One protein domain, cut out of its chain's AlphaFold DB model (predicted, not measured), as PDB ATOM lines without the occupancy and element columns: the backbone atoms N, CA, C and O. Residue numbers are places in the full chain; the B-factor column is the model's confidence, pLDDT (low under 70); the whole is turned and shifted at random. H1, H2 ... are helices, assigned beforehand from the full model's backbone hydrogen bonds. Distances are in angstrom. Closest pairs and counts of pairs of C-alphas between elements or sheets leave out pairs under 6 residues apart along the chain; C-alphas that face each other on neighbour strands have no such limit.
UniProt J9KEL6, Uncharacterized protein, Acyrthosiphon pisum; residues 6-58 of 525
ATOM      1  N   LEU A   6     574.553 278.365 461.673       78.88
ATOM      2  CA  LEU A   6     575.788 277.621 461.946       78.88
ATOM      3  C   LEU A   6     576.655 277.423 460.695       78.88
ATOM      4  O   LEU A   6     577.863 277.622 460.765       78.88
ATOM      5  N   LYS A   7     576.060 277.092 459.539       78.06
ATOM      6  CA  LYS A   7     576.799 276.956 458.269       78.06
ATOM      7  C   LYS A   7     577.443 278.271 457.798       78.06
ATOM      8  O   LYS A   7     578.642 278.250 457.513       78.06
ATOM      9  N   PRO A   8     576.725 279.413 457.744       79.06
ATOM     10  CA  PRO A   8     577.344 280.704 457.454       79.06
ATOM     11  C   PRO A   8     578.462 281.066 458.440       79.06
ATOM     12  O   PRO A   8     579.542 281.460 458.003       79.06
ATOM     13  N   MET A   9     578.250 280.870 459.748       77.25
ATOM     14  CA  MET A   9     579.266 281.145 460.775       77.25
ATOM     15  C   MET A   9     580.518 280.278 460.612       77.25
ATOM     16  O   MET A   9     581.625 280.809 460.630       77.25
ATOM     17  N   ALA A  10     580.359 278.968 460.404       78.12
ATOM     18  CA  ALA A  10     581.473 278.057 460.150       78.12
ATOM     19  C   ALA A  10     582.236 278.435 458.870       78.12
ATOM     20  O   ALA A  10     583.463 278.415 458.863       78.12
ATOM     21  N   SER A  11     581.531 278.858 457.813       76.25
ATOM     22  CA  SER A  11     582.152 279.313 456.562       76.25
ATOM     23  C   SER A  11     582.965 280.601 456.737       76.25
ATOM     24  O   SER A  11     584.077 280.694 456.217       76.25
ATOM     25  N   VAL A  12     582.443 281.582 457.481       77.69
ATOM     26  CA  VAL A  12     583.175 282.817 457.812       77.69
ATOM     27  C   VAL A  12     584.396 282.496 458.672       77.69
ATOM     28  O   VAL A  12     585.491 282.966 458.374       77.69
ATOM     29  N   PHE A  13     584.229 281.651 459.691       78.12
ATOM     30  CA  PHE A  13     585.316 281.216 460.565       78.12
ATOM     31  C   PHE A  13     586.426 280.506 459.784       78.12
ATOM     32  O   PHE A  13     587.590 280.870 459.911       78.12
ATOM     33  N   LYS A  14     586.069 279.567 458.901       75.00
ATOM     34  CA  LYS A  14     587.018 278.863 458.033       75.00
ATOM     35  C   LYS A  14     587.837 279.827 457.174       75.00
ATOM     36  O   LYS A  14     589.059 279.743 457.161       75.00
ATOM     37  N   LYS A  15     587.169 280.783 456.517       75.19
ATOM     38  CA  LYS A  15     587.829 281.788 455.668       75.19
ATOM     39  C   LYS A  15     588.790 282.693 456.442       75.19
ATOM     40  O   LYS A  15     589.783 283.126 455.869       75.19
ATOM     41  N   LEU A  16     588.496 282.997 457.707       73.12
ATOM     42  CA  LEU A  16     589.389 283.769 458.578       73.12
ATOM     43  C   LEU A  16     590.612 282.940 458.992       73.12
ATOM     44  O   LEU A  16     591.745 283.391 458.878       73.12
ATOM     45  N   VAL A  17     590.390 281.693 459.406       73.06
ATOM     46  CA  VAL A  17     591.441 280.790 459.892       73.06
ATOM     47  C   VAL A  17     592.425 280.398 458.785       73.06
ATOM     48  O   VAL A  17     593.632 280.400 459.021       73.06
ATOM     49  N   GLU A  18     591.933 280.091 457.579       70.94
ATOM     50  CA  GLU A  18     592.766 279.722 456.421       70.94
ATOM     51  C   GLU A  18     593.642 280.878 455.919       70.94
ATOM     52  O   GLU A  18     594.656 280.638 455.267       70.94
ATOM     53  N   LYS A  19     593.267 282.128 456.216       71.75
ATOM     54  CA  LYS A  19     594.013 283.316 455.790       71.75
ATOM     55  C   LYS A  19     595.181 283.652 456.723       71.75
ATOM     56  O   LYS A  19     596.198 284.151 456.249       71.75
ATOM     57  N   ASP A  20     595.040 283.357 458.016       68.44
ATOM     58  CA  ASP A  20     595.934 283.875 459.059       68.44
ATOM     59  C   ASP A  20     596.808 282.798 459.743       68.44
ATOM     60  O   ASP A  20     597.758 283.141 460.449       68.44
ATOM     61  N   ILE A  21     596.541 281.494 459.550       72.12
ATOM     62  CA  ILE A  21     597.263 280.404 460.243       72.12
ATOM     63  C   ILE A  21     597.928 279.440 459.256       72.12
ATOM     64  O   ILE A  21     597.295 278.561 458.678       72.12
ATOM     65  N   ASN A  22     599.255 279.544 459.155       69.44
ATOM     66  CA  ASN A  22     600.082 278.739 458.245       69.44
ATOM     67  C   ASN A  22     600.704 277.488 458.897       69.44
ATOM     68  O   ASN A  22     601.341 276.688 458.214       69.44
ATOM     69  N   GLN A  23     600.557 277.299 460.217       79.06
ATOM     70  CA  GLN A  23     601.098 276.126 460.916       79.06
ATOM     71  C   GLN A  23     600.124 274.929 460.860       79.06
ATOM     72  O   GLN A  23     599.038 275.006 461.444       79.06
ATOM     73  N   PRO A  24     600.510 273.777 460.270       75.19
ATOM     74  CA  PRO A  24     599.596 272.655 460.011       75.19
ATOM     75  C   PRO A  24     598.911 272.072 461.258       75.19
ATOM     76  O   PRO A  24     597.733 271.718 461.227       75.19
ATOM     77  N   LEU A  25     599.628 271.994 462.385       71.88
ATOM     78  CA  LEU A  25     599.106 271.468 463.654       71.88
ATOM     79  C   LEU A  25     598.067 272.395 464.301       71.88
ATOM     80  O   LEU A  25     597.105 271.918 464.904       71.88
ATOM     81  N   GLN A  26     598.251 273.711 464.179       71.69
ATOM     82  CA  GLN A  26     597.307 274.705 464.692       71.69
ATOM     83  C   GLN A  26     596.064 274.768 463.803       71.69
ATOM     84  O   GLN A  26     594.946 274.708 464.315       71.69
ATOM     85  N   LEU A  27     596.258 274.753 462.482       72.88
ATOM     86  CA  LEU A  27     595.178 274.672 461.504       72.88
ATOM     87  C   LEU A  27     594.321 273.412 461.721       72.88
ATOM     88  O   LEU A  27     593.100 273.503 461.799       72.88
ATOM     89  N   SER A  28     594.942 272.250 461.949       71.69
ATOM     90  CA  SER A  28     594.235 270.998 462.269       71.69
ATOM     91  C   SER A  28     593.369 271.095 463.533       71.69
ATOM     92  O   SER A  28     592.229 270.624 463.541       71.69
ATOM     93  N   LYS A  29     593.870 271.723 464.607       71.81
ATOM     94  CA  LYS A  29     593.093 271.927 465.844       71.81
ATOM     95  C   LYS A  29     591.901 272.860 465.628       71.81
ATOM     96  O   LYS A  29     590.849 272.631 466.217       71.81
ATOM     97  N   ILE A  30     592.042 273.869 464.775       69.88
ATOM     98  CA  ILE A  30     590.991 274.860 464.526       69.88
ATOM     99  C   ILE A  30     589.943 274.344 463.529       69.88
ATOM    100  O   ILE A  30     588.751 274.575 463.718       69.88
ATOM    101  N   LEU A  31     590.333 273.532 462.546       69.38
ATOM    102  CA  LEU A  31     589.385 272.832 461.668       69.38
ATOM    103  C   LEU A  31     588.510 271.827 462.443       69.38
ATOM    104  O   LEU A  31     587.336 271.628 462.119       69.38
ATOM    105  N   LYS A  32     589.017 271.244 463.543       71.06
ATOM    106  CA  LYS A  32     588.167 270.474 464.473       71.06
ATOM    107  C   LYS A  32     587.075 271.343 465.109       71.06
ATOM    108  O   LYS A  32     585.967 270.854 465.296       71.06
ATOM    109  N   PHE A  33     587.354 272.616 465.395       70.62
ATOM    110  CA  PHE A  33     586.370 273.561 465.934       70.62
ATOM    111  C   PHE A  33     585.281 273.912 464.908       70.62
ATOM    112  O   PHE A  33     584.102 273.915 465.251       70.62
ATOM    113  N   GLU A  34     585.643 274.090 463.631       71.75
ATOM    114  CA  GLU A  34     584.676 274.240 462.525       71.75
ATOM    115  C   GLU A  34     583.700 273.053 462.477       71.75
ATOM    116  O   GLU A  34     582.486 273.228 462.369       71.75
ATOM    117  N   THR A  35     584.228 271.837 462.639       69.88
ATOM    118  CA  THR A  35     583.428 270.604 462.635       69.88
ATOM    119  C   THR A  35     582.416 270.576 463.791       69.88
ATOM    120  O   THR A  35     581.280 270.146 463.604       69.88
ATOM    121  N   VAL A  36     582.795 271.086 464.970       71.94
ATOM    122  CA  VAL A  36     581.905 271.207 466.142       71.94
ATOM    123  C   VAL A  36     580.825 272.273 465.925       71.94
ATOM    124  O   VAL A  36     579.682 272.050 466.307       71.94
ATOM    125  N   ILE A  37     581.133 273.398 465.270       75.19
ATOM    126  CA  ILE A  37     580.122 274.418 464.923       75.19
ATOM    127  C   ILE A  37     579.106 273.858 463.921       75.19
ATOM    128  O   ILE A  37     577.908 274.121 464.032       75.19
ATOM    129  N   LEU A  38     579.576 273.088 462.938       77.31
ATOM    130  CA  LEU A  38     578.721 272.492 461.911       77.31
ATOM    131  C   LEU A  38     577.826 271.380 462.462       77.31
ATOM    132  O   LEU A  38     576.717 271.191 461.957       77.31
ATOM    133  N   ASP A  39     578.274 270.659 463.489       78.06
ATOM    134  CA  ASP A  39     577.481 269.624 464.143       78.06
ATOM    135  C   ASP A  39     577.610 269.668 465.673       78.06
ATOM    136  O   ASP A  39     578.255 268.808 466.277       78.06
ATOM    137  N   PRO A  40     576.966 270.652 466.332       76.75
ATOM    138  CA  PRO A  40     577.128 270.862 467.769       76.75
ATOM    139  C   PRO A  40     576.617 269.677 468.589       76.75
ATOM    140  O   PRO A  40     577.063 269.487 469.708       76.75
ATOM    141  N   PHE A  41     575.743 268.842 468.022       81.06
ATOM    142  CA  PHE A  41     575.176 267.652 468.658       81.06
ATOM    143  C   PHE A  41     575.889 266.352 468.266       81.06
ATOM    144  O   PHE A  41     575.388 265.261 468.547       81.06
ATOM    145  N   ILE A  42     577.074 266.423 467.644       82.94
ATOM    146  CA  ILE A  42     577.835 265.227 467.246       82.94
ATOM    147  C   ILE A  42     578.140 264.317 468.443       82.94
ATOM    148  O   ILE A  42     578.163 263.092 468.307       82.94
ATOM    149  N   TYR A  43     578.322 264.911 469.627       78.31
ATOM    150  CA  TYR A  43     578.572 264.196 470.876       78.31
ATOM    151  C   TYR A  43     577.352 263.403 471.367       78.31
ATOM    152  O   TYR A  43     577.528 262.457 472.122       78.31
ATOM    153  N   CYS A  44     576.134 263.719 470.918       84.19
ATOM    154  CA  CYS A  44     574.912 262.980 471.247       84.19
ATOM    155  C   CYS A  44     574.226 262.373 470.012       84.19
ATOM    156  O   CYS A  44     573.067 261.972 470.078       84.19
ATOM    157  N   SER A  45     574.937 262.272 468.882       85.25
ATOM    158  CA  SER A  45     574.374 261.771 467.621       85.25
ATOM    159  C   SER A  45     574.048 260.274 467.649       85.25
ATOM    160  O   SER A  45     573.299 259.781 466.813       85.25
ATOM    161  N   THR A  46     574.647 259.530 468.580       86.00
ATOM    162  CA  THR A  46     574.318 258.133 468.870       86.00
ATOM    163  C   THR A  46     574.305 257.926 470.378       86.00
ATOM    164  O   THR A  46     574.994 258.633 471.112       86.00
ATOM    165  N   GLU A  47     573.582 256.907 470.845       80.88
ATOM    166  CA  GLU A  47     573.557 256.533 472.265       80.88
ATOM    167  C   GLU A  47     574.964 256.241 472.812       80.88
ATOM    168  O   GLU A  47     575.297 256.621 473.929       80.88
ATOM    169  N   HIS A  48     575.833 255.625 472.005       84.44
ATOM    170  CA  HIS A  48     577.219 255.376 472.394       84.44
ATOM    171  C   HIS A  48     578.002 256.677 472.623       84.44
ATOM    172  O   HIS A  48     578.703 256.800 473.627       84.44
ATOM    173  N   ARG A  49     577.875 257.654 471.715       85.00
ATOM    174  CA  ARG A  49     578.552 258.950 471.856       85.00
ATOM    175  C   ARG A  49     578.009 259.733 473.046       85.00
ATOM    176  O   ARG A  49     578.815 260.221 473.832       85.00
ATOM    177  N   LEU A  50     576.684 259.748 473.227       85.38
ATOM    178  CA  LEU A  50     576.043 260.390 474.374       85.38
ATOM    179  C   LEU A  50     576.563 259.797 475.687       85.38
ATOM    180  O   LEU A  50     577.022 260.537 476.547       85.38
ATOM    181  N   ASN A  51     576.576 258.469 475.816       84.69
ATOM    182  CA  ASN A  51     577.059 257.796 477.022       84.69
ATOM    183  C   ASN A  51     578.547 258.058 477.290       84.69
ATOM    184  O   ASN A  51     578.944 258.231 478.440       84.69
ATOM    185  N   ASN A  52     579.381 258.097 476.248       85.50
ATOM    186  CA  ASN A  52     580.794 258.444 476.407       85.50
ATOM    187  C   ASN A  52     580.966 259.895 476.861       85.50
ATOM    188  O   ASN A  52     581.776 260.153 477.747       85.50
ATOM    189  N   TRP A  53     580.197 260.821 476.292       86.19
ATOM    190  CA  TRP A  53     580.216 262.223 476.692       86.19
ATOM    191  C   TRP A  53     579.742 262.401 478.139       86.19
ATOM    192  O   TRP A  53     580.457 263.012 478.925       86.19
ATOM    193  N   LEU A  54     578.622 261.782 478.531       85.19
ATOM    194  CA  LEU A  54     578.108 261.817 479.907       85.19
ATOM    195  C   LEU A  54     579.123 261.271 480.924       85.19
ATOM    196  O   LEU A  54     579.270 261.835 482.005       85.19
ATOM    197  N   ARG A  55     579.872 260.218 480.573       85.62
ATOM    198  CA  ARG A  55     580.979 259.712 481.405       85.62
ATOM    199  C   ARG A  55     582.123 260.712 481.523       85.62
ATOM    200  O   ARG A  55     582.663 260.872 482.608       85.62
ATOM    201  N   GLN A  56     582.490 261.384 480.429       85.62
ATOM    202  CA  GLN A  56     583.565 262.386 480.433       85.62
ATOM    203  C   GLN A  56     583.245 263.582 481.335       85.62
ATOM    204  O   GLN A  56     584.153 264.129 481.951       85.62
ATOM    205  N   ILE A  57     581.970 263.967 481.430       84.06
ATOM    206  CA  ILE A  57     581.513 265.063 482.296       84.06
ATOM    207  C   ILE A  57     581.029 264.590 483.676       84.06
ATOM    208  O   ILE A  57     580.411 265.367 484.396       84.06
ATOM    209  N   ASN A  58     581.297 263.333 484.054       80.88
ATOM    210  CA  ASN A  58     580.906 262.741 485.340       80.88
ATOM    211  C   ASN A  58     579.395 262.797 485.646       80.88
ATOM    212  O   ASN A  58     579.010 262.907 486.806       80.88
TER     213      ASN A  58
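AT A GLANCE: This is residues 6 to 58 of the 525 residues of an uncharacterized protein of Acyrthosiphon pisum (UniProt J9KEL6). Two helices of equal residue count, H1 and H2, lie side by side as a helical hairpin, and a shorter third helix, H3, is held away from them at the far end of a link. The hairpin is well formed, while H3 touches neither of its helices, so that the model looks like a two-helix body with a small separate helix. The printed part has 53 residues with three named helices, in the order H1, H2, H3, and no named strand; the class is all helix. The whole is loose, with a radius of gyration of the C-alphas of 13.7 A, and elongated, with spans of 37 by 24 by 14 A.

IN THESE COORDINATES: The printed part begins with H1, residues 6 to 20, whose first C-alpha, that of Leu 6, is at (575.788, 277.621, 461.946). H1 has 15 residues and measures 21.3 A from first to last C-alpha. A tight link of 3 residues follows. H2, residues 24 to 38, also has 15 residues and measures 21.0 A; its first C-alpha, that of Pro 24, is at (599.596, 272.655, 460.011). After a short link of 8 residues comes H3, residues 47 to 56, with 10 residues and 14.2 A. It ends at the C-alpha of Gln 56, at (583.565, 262.386, 480.433).

HOW THE PARTS SIT: H1 and H2 touch, with 14 pairs of C-alphas within 8 A. Their closest C-alphas are those of Ala 10 and Glu 34, 5.5 A apart. Their lines stand at a shallow tilt of 12 degrees, and they run opposite ways, as a helical hairpin. Their centres are 10.3 A apart. H3 is apart from H1, and it is apart from H2 too, with no C-alpha of the one within 8 A of the other. In H3 every O i to N i+4 pair is within hydrogen-bond range; in H1 it is 10 of 11 pairs, and in H2 10 of 11.

THE WHOLE: The two C-alphas farthest apart are those of Lys 19 and Asn 58, at 38.3 A, and the first and last printed C-alphas, those of Leu 6 and Asn 58, are 28.2 A apart. The printed part has no cut, and neither of its two links between helices is long. The mean pLDDT of the printed part is 77.4. It is under 70 at residue 20, residue 22, residues 30 to 31 and residue 35. The mean pLDDT is 75 in H1, 72 in H2 and 85 in H3.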